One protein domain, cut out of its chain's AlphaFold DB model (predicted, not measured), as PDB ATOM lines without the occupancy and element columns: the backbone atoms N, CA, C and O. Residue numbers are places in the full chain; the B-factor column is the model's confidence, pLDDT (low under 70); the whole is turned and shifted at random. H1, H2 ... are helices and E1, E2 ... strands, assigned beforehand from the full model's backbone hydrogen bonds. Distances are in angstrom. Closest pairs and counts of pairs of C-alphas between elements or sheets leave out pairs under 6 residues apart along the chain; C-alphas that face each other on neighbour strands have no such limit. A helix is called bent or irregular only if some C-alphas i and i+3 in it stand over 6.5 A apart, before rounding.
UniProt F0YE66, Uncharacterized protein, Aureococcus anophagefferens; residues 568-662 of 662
ATOM      1  N   PRO A 568      71.913 154.071 168.898       45.75
ATOM      2  CA  PRO A 568      73.042 154.992 169.013       45.75
ATOM      3  C   PRO A 568      74.122 154.721 167.953       45.75
ATOM      4  O   PRO A 568      75.129 154.061 168.218       45.75
ATOM      5  N   LEU A 569      73.946 155.291 166.754       48.41
ATOM      6  CA  LEU A 569      75.050 155.494 165.816       48.41
ATOM      7  C   LEU A 569      76.171 156.250 166.555       48.41
ATOM      8  O   LEU A 569      75.893 157.250 167.219       48.41
ATOM      9  N   PRO A 570      77.437 155.805 166.473       48.19
ATOM     10  CA  PRO A 570      78.506 156.355 167.302       48.19
ATOM     11  C   PRO A 570      78.789 157.827 166.960       48.19
ATOM     12  O   PRO A 570      79.471 158.131 165.980       48.19
ATOM     13  N   THR A 571      78.338 158.742 167.824       49.19
ATOM     14  CA  THR A 571      78.318 160.214 167.645       49.19
ATOM     15  C   THR A 571      79.687 160.896 167.478       49.19
ATOM     16  O   THR A 571      79.780 162.100 167.255       49.19
ATOM     17  N   HIS A 572      80.788 160.141 167.507       53.81
ATOM     18  CA  HIS A 572      82.123 160.611 167.113       53.81
ATOM     19  C   HIS A 572      82.477 160.349 165.637       53.81
ATOM     20  O   HIS A 572      83.613 160.593 165.218       53.81
ATOM     21  N   VAL A 573      81.528 159.882 164.823       55.66
ATOM     22  CA  VAL A 573      81.703 159.716 163.378       55.66
ATOM     23  C   VAL A 573      81.093 160.906 162.632       55.66
ATOM     24  O   VAL A 573      79.883 161.088 162.591       55.66
ATOM     25  N   SER A 574      81.932 161.714 161.975       62.94
ATOM     26  CA  SER A 574      81.463 162.796 161.096       62.94
ATOM     27  C   SER A 574      80.731 162.216 159.879       62.94
ATOM     28  O   SER A 574      81.366 161.853 158.882       62.94
ATOM     29  N   HIS A 575      79.395 162.166 159.946       70.50
ATOM     30  CA  HIS A 575      78.519 161.663 158.880       70.50
ATOM     31  C   HIS A 575      78.773 162.368 157.535       70.50
ATOM     32  O   HIS A 575      78.795 161.718 156.497       70.50
ATOM     33  N   SER A 576      79.121 163.664 157.544       75.88
ATOM     34  CA  SER A 576      79.510 164.430 156.338       75.88
ATOM     35  C   SER A 576      80.707 163.859 155.551       75.88
ATOM     36  O   SER A 576      80.964 164.265 154.418       75.88
ATOM     37  N   THR A 577      81.451 162.934 156.161       79.81
ATOM     38  CA  THR A 577      82.659 162.284 155.632       79.81
ATOM     39  C   THR A 577      82.632 160.760 155.799       79.81
ATOM     40  O   THR A 577      83.652 160.104 155.575       79.81
ATOM     41  N   LEU A 578      81.499 160.194 156.223       87.19
ATOM     42  CA  LEU A 578      81.325 158.757 156.405       87.19
ATOM     43  C   LEU A 578      81.143 158.080 155.038       87.19
ATOM     44  O   LEU A 578      80.494 158.623 154.145       87.19
ATOM     45  N   VAL A 579      81.772 156.914 154.872       89.12
ATOM     46  CA  VAL A 579      81.764 156.128 153.623       89.12
ATOM     47  C   VAL A 579      80.949 154.845 153.781       89.12
ATOM     48  O   VAL A 579      80.205 154.500 152.871       89.12
ATOM     49  N   ALA A 580      81.096 154.165 154.919       90.69
ATOM     50  CA  ALA A 580      80.333 152.987 155.318       90.69
ATOM     51  C   ALA A 580      80.380 152.843 156.850       90.69
ATOM     52  O   ALA A 580      81.363 153.265 157.471       90.69
ATOM     53  N   TYR A 581      79.360 152.231 157.445       92.12
ATOM     54  CA  TYR A 581      79.294 151.898 158.871       92.12
ATOM     55  C   TYR A 581      78.691 150.504 159.038       92.12
ATOM     56  O   TYR A 581      77.725 150.166 158.370       92.12
ATOM     57  N   TYR A 582      79.279 149.701 159.923       93.12
ATOM     58  CA  TYR A 582      78.886 148.318 160.167       93.12
ATOM     59  C   TYR A 582      78.721 148.150 161.680       93.12
ATOM     60  O   TYR A 582      79.722 148.122 162.405       93.12
ATOM     61  N   SER A 583      77.481 148.092 162.164       91.44
ATOM     62  CA  SER A 583      77.165 147.796 163.570       91.44
ATOM     63  C   SER A 583      77.499 146.345 163.927       91.44
ATOM     64  O   SER A 583      78.052 146.073 164.991       91.44
ATOM     65  N   PHE A 584      77.201 145.428 162.998       93.62
ATOM     66  CA  PHE A 584      77.091 143.982 163.216       93.62
ATOM     67  C   PHE A 584      75.987 143.585 164.223       93.62
ATOM     68  O   PHE A 584      76.010 142.466 164.745       93.62
ATOM     69  N   ASP A 585      75.011 144.466 164.483       92.19
ATOM     70  CA  ASP A 585      73.993 144.278 165.529       92.19
ATOM     71  C   ASP A 585      73.057 143.082 165.277       92.19
ATOM     72  O   ASP A 585      72.672 142.373 166.208       92.19
ATOM     73  N   ASP A 586      72.728 142.807 164.012       90.88
ATOM     74  CA  ASP A 586      71.908 141.660 163.604       90.88
ATOM     75  C   ASP A 586      72.731 140.389 163.296       90.88
ATOM     76  O   ASP A 586      72.176 139.348 162.931       90.88
ATOM     77  N   GLY A 587      74.057 140.455 163.457       93.94
ATOM     78  CA  GLY A 587      74.991 139.388 163.099       93.94
ATOM     79  C   GLY A 587      75.314 139.287 161.602       93.94
ATOM     80  O   GLY A 587      75.965 138.321 161.198       93.94
ATOM     81  N   THR A 588      74.881 140.244 160.776       95.00
ATOM     82  CA  THR A 588      75.287 140.384 159.369       95.00
ATOM     83  C   THR A 588      76.384 141.444 159.208       95.00
ATOM     84  O   THR A 588      76.821 142.057 160.177       95.00
ATOM     85  N   ALA A 589      76.876 141.633 157.980       95.31
ATOM     86  CA  ALA A 589      77.839 142.679 157.626       95.31
ATOM     87  C   ALA A 589      77.201 143.747 156.714       95.31
ATOM     88  O   ALA A 589      77.841 144.211 155.768       95.31
ATOM     89  N   ALA A 590      75.934 144.092 156.960       95.69
ATOM     90  CA  ALA A 590      75.244 145.181 156.269       95.69
ATOM     91  C   ALA A 590      75.929 146.538 156.515       95.69
ATOM     92  O   ALA A 590      76.490 146.771 157.586       95.69
ATOM     93  N   ASP A 591      75.893 147.425 155.519       94.50
ATOM     94  CA  ASP A 591      76.351 148.812 155.657       94.50
ATOM     95  C   ASP A 591      75.192 149.709 156.114       94.50
ATOM     96  O   ASP A 591      74.454 150.263 155.296       94.50
ATOM     97  N   ASP A 592      75.050 149.863 157.429       92.00
ATOM     98  CA  ASP A 592      73.960 150.580 158.108       92.00
ATOM     99  C   ASP A 592      73.870 152.077 157.744       92.00
ATOM    100  O   ASP A 592      72.865 152.733 158.022       92.00
ATOM    101  N   TYR A 593      74.910 152.638 157.116       90.44
ATOM    102  CA  TYR A 593      74.926 154.017 156.615       90.44
ATOM    103  C   TYR A 593      74.563 154.137 155.123       90.44
ATOM    104  O   TYR A 593      74.237 155.232 154.655       90.44
ATOM    105  N   GLY A 594      74.626 153.048 154.350       88.19
ATOM    106  CA  GLY A 594      74.672 153.130 152.892       88.19
ATOM    107  C   GLY A 594      74.122 151.911 152.159       88.19
ATOM    108  O   GLY A 594      72.913 151.691 152.107       88.19
ATOM    109  N   SER A 595      75.007 151.218 151.441       92.50
ATOM    110  CA  SER A 595      74.687 150.026 150.635       92.50
ATOM    111  C   SER A 595      75.949 149.249 150.223       92.50
ATOM    112  O   SER A 595      76.021 148.675 149.130       92.50
ATOM    113  N   LEU A 596      77.006 149.331 151.030       94.81
ATOM    114  CA  LEU A 596      78.316 148.721 150.807       94.81
ATOM    115  C   LEU A 596      78.483 147.445 151.646       94.81
ATOM    116  O   LEU A 596      79.514 147.243 152.293       94.81
ATOM    117  N   ASP A 597      77.458 146.593 151.607       95.88
ATOM    118  CA  ASP A 597      77.349 145.352 152.377       95.88
ATOM    119  C   ASP A 597      78.557 144.428 152.170       95.88
ATOM    120  O   ASP A 597      78.964 144.127 151.041       95.88
ATOM    121  N   GLY A 598      79.126 143.963 153.281       95.19
ATOM    122  CA  GLY A 598      80.204 142.985 153.315       95.19
ATOM    123  C   GLY A 598      79.710 141.538 153.249       95.19
ATOM    124  O   GLY A 598      78.531 141.231 153.410       95.19
ATOM    125  N   THR A 599      80.644 140.613 153.041       96.38
ATOM    126  CA  THR A 599      80.395 139.164 153.093       96.38
ATOM    127  C   THR A 599      81.120 138.545 154.282       96.38
ATOM    128  O   THR A 599      82.340 138.661 154.397       96.38
ATOM    129  N   ILE A 600      80.380 137.856 155.154       96.12
ATOM    130  CA  ILE A 600      80.942 137.098 156.280       96.12
ATOM    131  C   ILE A 600      81.384 135.710 155.800       96.12
ATOM    132  O   ILE A 600      80.639 135.012 155.113       96.12
ATOM    133  N   THR A 601      82.579 135.291 156.208       96.88
ATOM    134  CA  THR A 601      83.071 133.911 156.112       96.88
ATOM    135  C   THR A 601      83.516 133.462 157.500       96.88
ATOM    136  O   THR A 601      84.292 134.163 158.138       96.88
ATOM    137  N   GLY A 602      83.018 132.316 157.974       95.38
ATOM    138  CA  GLY A 602      83.384 131.722 159.269       95.38
ATOM    139  C   GLY A 602      82.801 132.430 160.504       95.38
ATOM    140  O   GLY A 602      82.064 131.798 161.263       95.38
ATOM    141  N   ALA A 603      83.070 133.734 160.651       96.25
ATOM    142  CA  ALA A 603      82.789 134.521 161.850       96.25
ATOM    143  C   ALA A 603      81.311 134.463 162.279       96.25
ATOM    144  O   ALA A 603      80.397 134.373 161.456       96.25
ATOM    145  N   THR A 604      81.071 134.528 163.591       96.44
ATOM    146  CA  THR A 604      79.755 134.237 164.191       96.44
ATOM    147  C   THR A 604      79.219 135.389 165.032       96.44
ATOM    148  O   THR A 604      79.986 136.120 165.651       96.44
ATOM    149  N   ALA A 605      77.895 135.546 165.082       96.25
ATOM    150  CA  ALA A 605      77.250 136.566 165.907       96.25
ATOM    151  C   ALA A 605      77.532 136.352 167.409       96.25
ATOM    152  O   ALA A 605      77.448 135.235 167.926       96.25
ATOM    153  N   THR A 606      77.844 137.439 168.109       95.31
ATOM    154  CA  THR A 606      78.137 137.495 169.548       95.31
ATOM    155  C   THR A 606      77.605 138.802 170.145       95.31
ATOM    156  O   THR A 606      77.021 139.618 169.437       95.31
ATOM    157  N   THR A 607      77.795 139.015 171.446       93.00
ATOM    158  CA  THR A 607      77.428 140.265 172.132       93.00
ATOM    159  C   THR A 607      78.623 141.220 172.212       93.00
ATOM    160  O   THR A 607      79.738 140.798 172.538       93.00
ATOM    161  N   GLY A 608      78.379 142.502 171.936       87.94
ATOM    162  CA  GLY A 608      79.315 143.612 172.082       87.94
ATOM    163  C   GLY A 608      79.685 143.926 173.536       87.94
ATOM    164  O   GLY A 608      79.319 143.223 174.479       87.94
ATOM    165  N   HIS A 609      80.470 144.988 173.731       82.19
ATOM    166  CA  HIS A 609      80.976 145.387 175.053       82.19
ATOM    167  C   HIS A 609      79.895 146.027 175.947       82.19
ATOM    168  O   HIS A 609      79.902 145.856 177.164       82.19
ATOM    169  N   ASP A 610      78.998 146.775 175.322       84.88
ATOM    170  CA  ASP A 610      77.855 147.513 175.868       84.88
ATOM    171  C   ASP A 610      76.556 146.687 175.913       84.88
ATOM    172  O   ASP A 610      75.635 147.032 176.652       84.88
ATOM    173  N   GLY A 611      76.496 145.581 175.168       86.88
ATOM    174  CA  GLY A 611      75.299 144.754 175.000       86.88
ATOM    175  C   GLY A 611      74.737 144.739 173.577       86.88
ATOM    176  O   GLY A 611      73.745 144.045 173.358       86.88
ATOM    177  N   SER A 612      75.366 145.450 172.630       88.06
ATOM    178  CA  SER A 612      75.069 145.396 171.191       88.06
ATOM    179  C   SER A 612      75.242 143.979 170.612       88.06
ATOM    180  O   SER A 612      75.736 143.064 171.283       88.06
ATOM    181  N   GLY A 613      74.894 143.776 169.344       91.12
ATOM    182  CA  GLY A 613      75.436 142.670 168.556       91.12
ATOM    183  C   GLY A 613      76.864 142.967 168.083       91.12
ATOM    184  O   GLY A 613      77.326 144.107 168.073       91.12
ATOM    185  N   ALA A 614      77.608 141.913 167.765       94.94
ATOM    186  CA  ALA A 614      78.974 141.976 167.258       94.94
ATOM    187  C   ALA A 614      79.329 140.670 166.524       94.94
ATOM    188  O   ALA A 614      78.589 139.687 166.592       94.94
ATOM    189  N   LEU A 615      80.510 140.610 165.900       95.81
ATOM    190  CA  LEU A 615      81.083 139.361 165.381       95.81
ATOM    191  C   LEU A 615      82.233 138.843 166.256       95.81
ATOM    192  O   LEU A 615      83.140 139.584 166.641       95.81
ATOM    193  N   ALA A 616      82.204 137.542 166.537       94.38
ATOM    194  CA  ALA A 616      83.300 136.774 167.106       94.38
ATOM    195  C   ALA A 616      84.144 136.147 165.990       94.38
ATOM    196  O   ALA A 616      83.604 135.560 165.050       94.38
ATOM    197  N   PHE A 617      85.464 136.237 166.159       93.31
ATOM    198  CA  PHE A 617      86.480 135.652 165.290       93.31
ATOM    199  C   PHE A 617      87.335 134.696 166.140       93.31
ATOM    200  O   PHE A 617      87.951 135.143 167.111       93.31
ATOM    201  N   ASP A 618      87.368 133.401 165.824       90.19
ATOM    202  CA  ASP A 618      88.061 132.377 166.624       90.19
ATOM    203  C   ASP A 618      89.571 132.272 166.319       90.19
ATOM    204  O   ASP A 618      90.357 131.796 167.147       90.19
ATOM    205  N   GLY A 619      89.985 132.804 165.163       86.69
ATOM    206  CA  GLY A 619      91.365 132.836 164.681       86.69
ATOM    207  C   GLY A 619      91.697 131.834 163.565       86.69
ATOM    208  O   GLY A 619      92.855 131.799 163.141       86.69
ATOM    209  N   ALA A 620      90.730 131.054 163.075       88.88
ATOM    210  CA  ALA A 620      90.873 130.136 161.947       88.88
ATOM    211  C   ALA A 620      89.799 130.392 160.875       88.88
ATOM    212  O   ALA A 620      88.612 130.281 161.138       88.88
ATOM    213  N   ASP A 621      90.226 130.716 159.650       90.31
ATOM    214  CA  ASP A 621      89.388 130.910 158.449       90.31
ATOM    215  C   ASP A 621      88.251 131.971 158.532       90.31
ATOM    216  O   ASP A 621      87.566 132.214 157.535       90.31
ATOM    217  N   ASP A 622      88.114 132.673 159.661       93.81
ATOM    218  CA  ASP A 622      87.162 133.770 159.878       93.81
ATOM    219  C   ASP A 622      87.576 135.090 159.198       93.81
ATOM    220  O   ASP A 622      88.684 135.600 159.395       93.81
ATOM    221  N   ALA A 623      86.650 135.701 158.451       92.31
ATOM    222  CA  ALA A 623      86.825 136.992 157.790       92.31
ATOM    223  C   ALA A 623      85.495 137.730 157.543       92.31
ATOM    224  O   ALA A 623      84.440 137.121 157.369       92.31
ATOM    225  N   VAL A 624      85.576 139.058 157.425       93.88
ATOM    226  CA  VAL A 624      84.548 139.892 156.782       93.88
ATOM    227  C   VAL A 624      85.200 140.590 155.593       93.88
ATOM    228  O   VAL A 624      86.138 141.368 155.770       93.88
ATOM    229  N   GLU A 625      84.728 140.302 154.383       93.00
ATOM    230  CA  GLU A 625      85.203 140.949 153.158       93.00
ATOM    231  C   GLU A 625      84.279 142.119 152.803       93.00
ATOM    232  O   GLU A 625      83.111 141.920 152.470       93.00
ATOM    233  N   LEU A 626      84.799 143.346 152.892       91.06
ATOM    234  CA  LEU A 626      84.078 144.560 152.499       91.06
ATOM    235  C   LEU A 626      84.230 144.807 150.990       91.06
ATOM    236  O   LEU A 626      85.315 144.578 150.443       91.06
ATOM    237  N   PRO A 627      83.199 145.320 150.295       91.31
ATOM    238  CA  PRO A 627      83.268 145.529 148.858       91.31
ATOM    239  C   PRO A 627      84.330 146.588 148.511       91.31
ATOM    240  O   PRO A 627      84.485 147.571 149.243       91.31
ATOM    241  N   PRO A 628      85.021 146.484 147.356       87.19
ATOM    242  CA  PRO A 628      86.074 147.430 146.973       87.19
ATOM    243  C   PRO A 628      85.648 148.904 146.956       87.19
ATOM    244  O   PRO A 628      86.495 149.778 147.092       87.19
ATOM    245  N   ALA A 629      84.349 149.198 146.825       87.69
ATOM    246  CA  ALA A 629      83.803 150.549 146.936       87.69
ATOM    247  C   ALA A 629      84.008 151.172 148.335       87.69
ATOM    248  O   ALA A 629      84.419 152.328 148.410       87.69
ATOM    249  N   ALA A 630      83.855 150.403 149.422       86.81
ATOM    250  CA  ALA A 630      84.081 150.872 150.798       86.81
ATOM    251  C   ALA A 630      85.546 151.273 151.064       86.81
ATOM    252  O   ALA A 630      85.842 152.020 151.994       86.81
ATOM    253  N   THR A 631      86.478 150.811 150.221       77.94
ATOM    254  CA  THR A 631      87.906 151.166 150.283       77.94
ATOM    255  C   THR A 631      88.413 151.905 149.039       77.94
ATOM    256  O   THR A 631      89.600 152.231 148.969       77.94
ATOM    257  N   ALA A 632      87.544 152.248 148.081       74.69
ATOM    258  CA  ALA A 632      87.947 152.882 146.823       74.69
ATOM    259  C   ALA A 632      88.627 154.234 147.073       74.69
ATOM    260  O   ALA A 632      89.689 154.520 146.520       74.69
ATOM    261  N   ASP A 633      88.073 155.022 147.993       65.06
ATOM    262  CA  ASP A 633      88.637 156.302 148.409       65.06
ATOM    263  C   ASP A 633      89.895 156.171 149.289       65.06
ATOM    264  O   ASP A 633      90.628 157.147 149.464       65.06
ATOM    265  N   VAL A 634      90.195 154.984 149.829       63.84
ATOM    266  CA  VAL A 634      91.437 154.707 150.580       63.84
ATOM    267  C   VAL A 634      92.640 154.573 149.628       63.84
ATOM    268  O   VAL A 634      93.780 154.791 150.036       63.84
ATOM    269  N   LEU A 635      92.412 154.314 148.335       60.16
ATOM    270  CA  LEU A 635      93.446 154.193 147.293       60.16
ATOM    271  C   LEU A 635      94.002 155.557 146.815       60.16
ATOM    272  O   LEU A 635      94.223 155.771 145.622       60.16
ATOM    273  N   GLY A 636      94.273 156.484 147.739       66.31
ATOM    274  CA  GLY A 636      94.678 157.861 147.436       66.31
ATOM    275  C   GLY A 636      95.739 158.447 148.373       66.31
ATOM    276  O   GLY A 636      96.388 157.744 149.142       66.31
ATOM    277  N   SER A 637      95.931 159.766 148.279       70.56
ATOM    278  CA  SER A 637      96.790 160.573 149.165       70.56
ATOM    279  C   SER A 637      96.001 161.454 150.145       70.56
ATOM    280  O   SER A 637      96.595 162.233 150.888       70.56
ATOM    281  N   ALA A 638      94.668 161.366 150.130       68.38
ATOM    282  CA  ALA A 638      93.789 162.101 151.031       68.38
ATOM    283  C   ALA A 638      93.716 161.427 152.412       68.38
ATOM    284  O   ALA A 638      93.866 160.212 152.532       68.38
ATOM    285  N   ALA A 639      93.469 162.221 153.457       72.38
ATOM    286  CA  ALA A 639      93.327 161.714 154.819       72.38
ATOM    287  C   ALA A 639      92.068 160.840 154.976       72.38
ATOM    288  O   ALA A 639      91.040 161.083 154.334       72.38
ATOM    289  N   ARG A 640      92.167 159.825 155.841       75.88
ATOM    290  CA  ARG A 640      91.123 158.842 156.158       75.88
ATOM    291  C   ARG A 640      91.168 158.528 157.654       75.88
ATOM    292  O   ARG A 640      92.247 158.563 158.246       75.88
ATOM    293  N   THR A 641      90.022 158.167 158.216       81.56
ATOM    294  CA  THR A 641      89.868 157.706 159.601       81.56
ATOM    295  C   THR A 641      89.166 156.354 159.575       81.56
ATOM    296  O   THR A 641      88.263 156.155 158.767       81.56
ATOM    297  N   VAL A 642      89.577 155.432 160.444       84.25
ATOM    298  CA  VAL A 642      88.882 154.162 160.693       84.25
ATOM    299  C   VAL A 642      88.703 154.046 162.201       84.25
ATOM    300  O   VAL A 642      89.686 154.114 162.939       84.25
ATOM    301  N   CYS A 643      87.459 153.888 162.641       85.38
ATOM    302  CA  CYS A 643      87.085 153.688 164.037       85.38
ATOM    303  C   CYS A 643      86.468 152.294 164.173       85.38
ATOM    304  O   CYS A 643      85.661 151.905 163.335       85.38
ATOM    305  N   LEU A 644      86.855 151.545 165.206       87.75
ATOM    306  CA  LEU A 644      86.282 150.237 165.525       87.75
ATOM    307  C   LEU A 644      86.446 149.941 167.016       87.75
ATOM    308  O   LEU A 644      87.425 150.372 167.631       87.75
ATOM    309  N   TRP A 645      85.530 149.149 167.566       86.88
ATOM    310  CA  TRP A 645      85.694 148.499 168.863       86.88
ATOM    311  C   TRP A 645      86.091 147.039 168.644       86.88
ATOM    312  O   TRP A 645      85.537 146.361 167.784       86.88
ATOM    313  N   ALA A 646      87.065 146.545 169.411       88.75
ATOM    314  CA  ALA A 646      87.500 145.154 169.342       88.75
ATOM    315  C   ALA A 646      87.907 144.641 170.724       88.75
ATOM    316  O   ALA A 646      88.771 145.221 171.389       88.75
ATOM    317  N   ARG A 647      87.332 143.507 171.132       88.56
ATOM    318  CA  ARG A 647      87.827 142.723 172.265       88.56
ATOM    319  C   ARG A 647      88.870 141.725 171.759       88.56
ATOM    320  O   ARG A 647      88.610 140.961 170.840       88.56
ATOM    321  N   LEU A 648      90.044 141.719 172.388       88.06
ATOM    322  CA  LEU A 648      91.190 140.904 171.983       88.06
ATOM    323  C   LEU A 648      91.578 139.951 173.120       88.06
ATOM    324  O   LEU A 648      92.286 140.348 174.045       88.06
ATOM    325  N   ASP A 649      91.138 138.693 173.051       84.88
ATOM    326  CA  ASP A 649      91.428 137.697 174.098       84.88
ATOM    327  C   ASP A 649      92.919 137.293 174.139       84.88
ATOM    328  O   ASP A 649      93.454 136.959 175.201       84.88
ATOM    329  N   ALA A 650      93.631 137.397 173.010       81.62
ATOM    330  CA  ALA A 650      95.091 137.349 172.949       81.62
ATOM    331  C   ALA A 650      95.626 138.194 171.780       81.62
ATOM    332  O   ALA A 650      95.214 138.014 170.639       81.62
ATOM    333  N   PHE A 651      96.587 139.088 172.041       77.38
ATOM    334  CA  PHE A 651      97.200 139.917 170.996       77.38
ATOM    335  C   PHE A 651      98.539 139.338 170.514       77.38
ATOM    336  O   PHE A 651      99.489 139.219 171.294       77.38
ATOM    337  N   ALA A 652      98.618 138.986 169.227       69.12
ATOM    338  CA  ALA A 652      99.796 138.369 168.610       69.12
ATOM    339  C   ALA A 652      99.947 138.740 167.118       69.12
ATOM    340  O   ALA A 652     100.023 137.867 166.258       69.12
ATOM    341  N   GLY A 653      99.991 140.036 166.796       70.88
ATOM    342  CA  GLY A 653     100.131 140.500 165.412       70.88
ATOM    343  C   GLY A 653      99.942 142.007 165.267       70.88
ATOM    344  O   GLY A 653     100.433 142.780 166.089       70.88
ATOM    345  N   PHE A 654      99.211 142.408 164.228       62.94
ATOM    346  CA  PHE A 654      98.773 143.782 163.982       62.94
ATOM    347  C   PHE A 654      97.243 143.837 164.049       62.94
ATOM    348  O   PHE A 654      96.590 142.925 163.552       62.94
ATOM    349  N   LEU A 655      96.675 144.894 164.641       60.44
ATOM    350  CA  LEU A 655      95.215 145.080 164.716       60.44
ATOM    351  C   LEU A 655      94.603 145.470 163.360       60.44
ATOM    352  O   LEU A 655      93.470 145.120 163.061       60.44
ATOM    353  N   LEU A 656      95.369 146.190 162.541       63.09
ATOM    354  CA  LEU A 656      95.018 146.586 161.183       63.09
ATOM    355  C   LEU A 656      96.213 146.290 160.275       63.09
ATOM    356  O   LEU A 656      97.352 146.612 160.619       63.09
ATOM    357  N   SER A 657      95.952 145.690 159.115       62.19
ATOM    358  CA  SER A 657      96.949 145.414 158.081       62.19
ATOM    359  C   SER A 657      96.380 145.815 156.725       62.19
ATOM    360  O   SER A 657      95.316 145.340 156.339       62.19
ATOM    361  N   TYR A 658      97.077 146.695 156.006       59.28
ATOM    362  CA  TYR A 658      96.658 147.164 154.686       59.28
ATOM    363  C   TYR A 658      97.659 146.706 153.624       59.28
ATOM    364  O   TYR A 658      98.722 147.306 153.436       59.28
ATOM    365  N   VAL A 659      97.325 145.621 152.923       54.12
ATOM    366  CA  VAL A 659      98.156 145.073 151.845       54.12
ATOM    367  C   VAL A 659      97.829 145.798 150.544       54.12
ATOM    368  O   VAL A 659      96.888 145.453 149.832       54.12
ATOM    369  N   ARG A 660      98.634 146.811 150.205       47.94
ATOM    370  CA  ARG A 660      98.536 147.483 148.907       47.94
ATOM    371  C   ARG A 660      99.106 146.595 147.799       47.94
ATOM    372  O   ARG A 660     100.290 146.692 147.472       47.94
ATOM    373  N   TYR A 661      98.250 145.779 147.192       41.38
ATOM    374  CA  TYR A 661      98.527 145.189 145.884       41.38
ATOM    375  C   TYR A 661      98.839 146.314 144.872       41.38
ATOM    376  O   TYR A 661      98.185 147.362 144.873       41.38
ATOM    377  N   ARG A 662      99.897 146.124 144.073       37.91
ATOM    378  CA  ARG A 662     100.368 147.040 143.018       37.91
ATOM    379  C   ARG A 662     100.134 146.430 141.643       37.91
ATOM    380  O   ARG A 662     100.288 145.194 141.548       37.91
TER     381      ARG A 662
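This is residues 568 to 662 of the 662 residues of an uncharacterized protein of Aureococcus anophagefferens (UniProt F0YE66). There is little regular structure: two small two-strand ladders, E1 with E4 and the hairpin E2 and E3, make a corner, with short helix H1 after E4 and long loop stretches making the rest. The 95 printed residues, 21 of them in named elements, run E1, E2, E3, E4, H1; the class is mixed and both sheets are antiparallel. The whole is compact, radius of gyration of the C-alphas 14.0 A, spanning 34 by 34 by 22 A.

After residues 568 to 598, E1, residues 599 to 601, runs on into E2, residues 604 to 607, at 98 degrees. E2 and E3, residues 613 to 616, form an antiparallel hairpin; N 606 and O 614, 2.8 A apart, are within hydrogen-bond range. E4, residues 623 to 625, is antiparallel to E1; N 599 and O 625, 2.8 A apart, are within range. H1, residues 628 to 634, is irregular, C-alphas 630 and 633 being 7.5 A apart; 1 of 3 O i to N i+4 and 3 of 4 O i to N i+3 pairs are within range.

E1 begins at C-alpha 599 (80.395, 139.164, 153.093); E2 measures 10.2 A, E3 9.9 A. H1, 9.7 A, ends at C-alpha 634 (91.437, 154.707, 150.580).

The printed part has no cut and no long link. pLDDT is under 70 in 22 residues, among them 568 to 574 and 654 to 662.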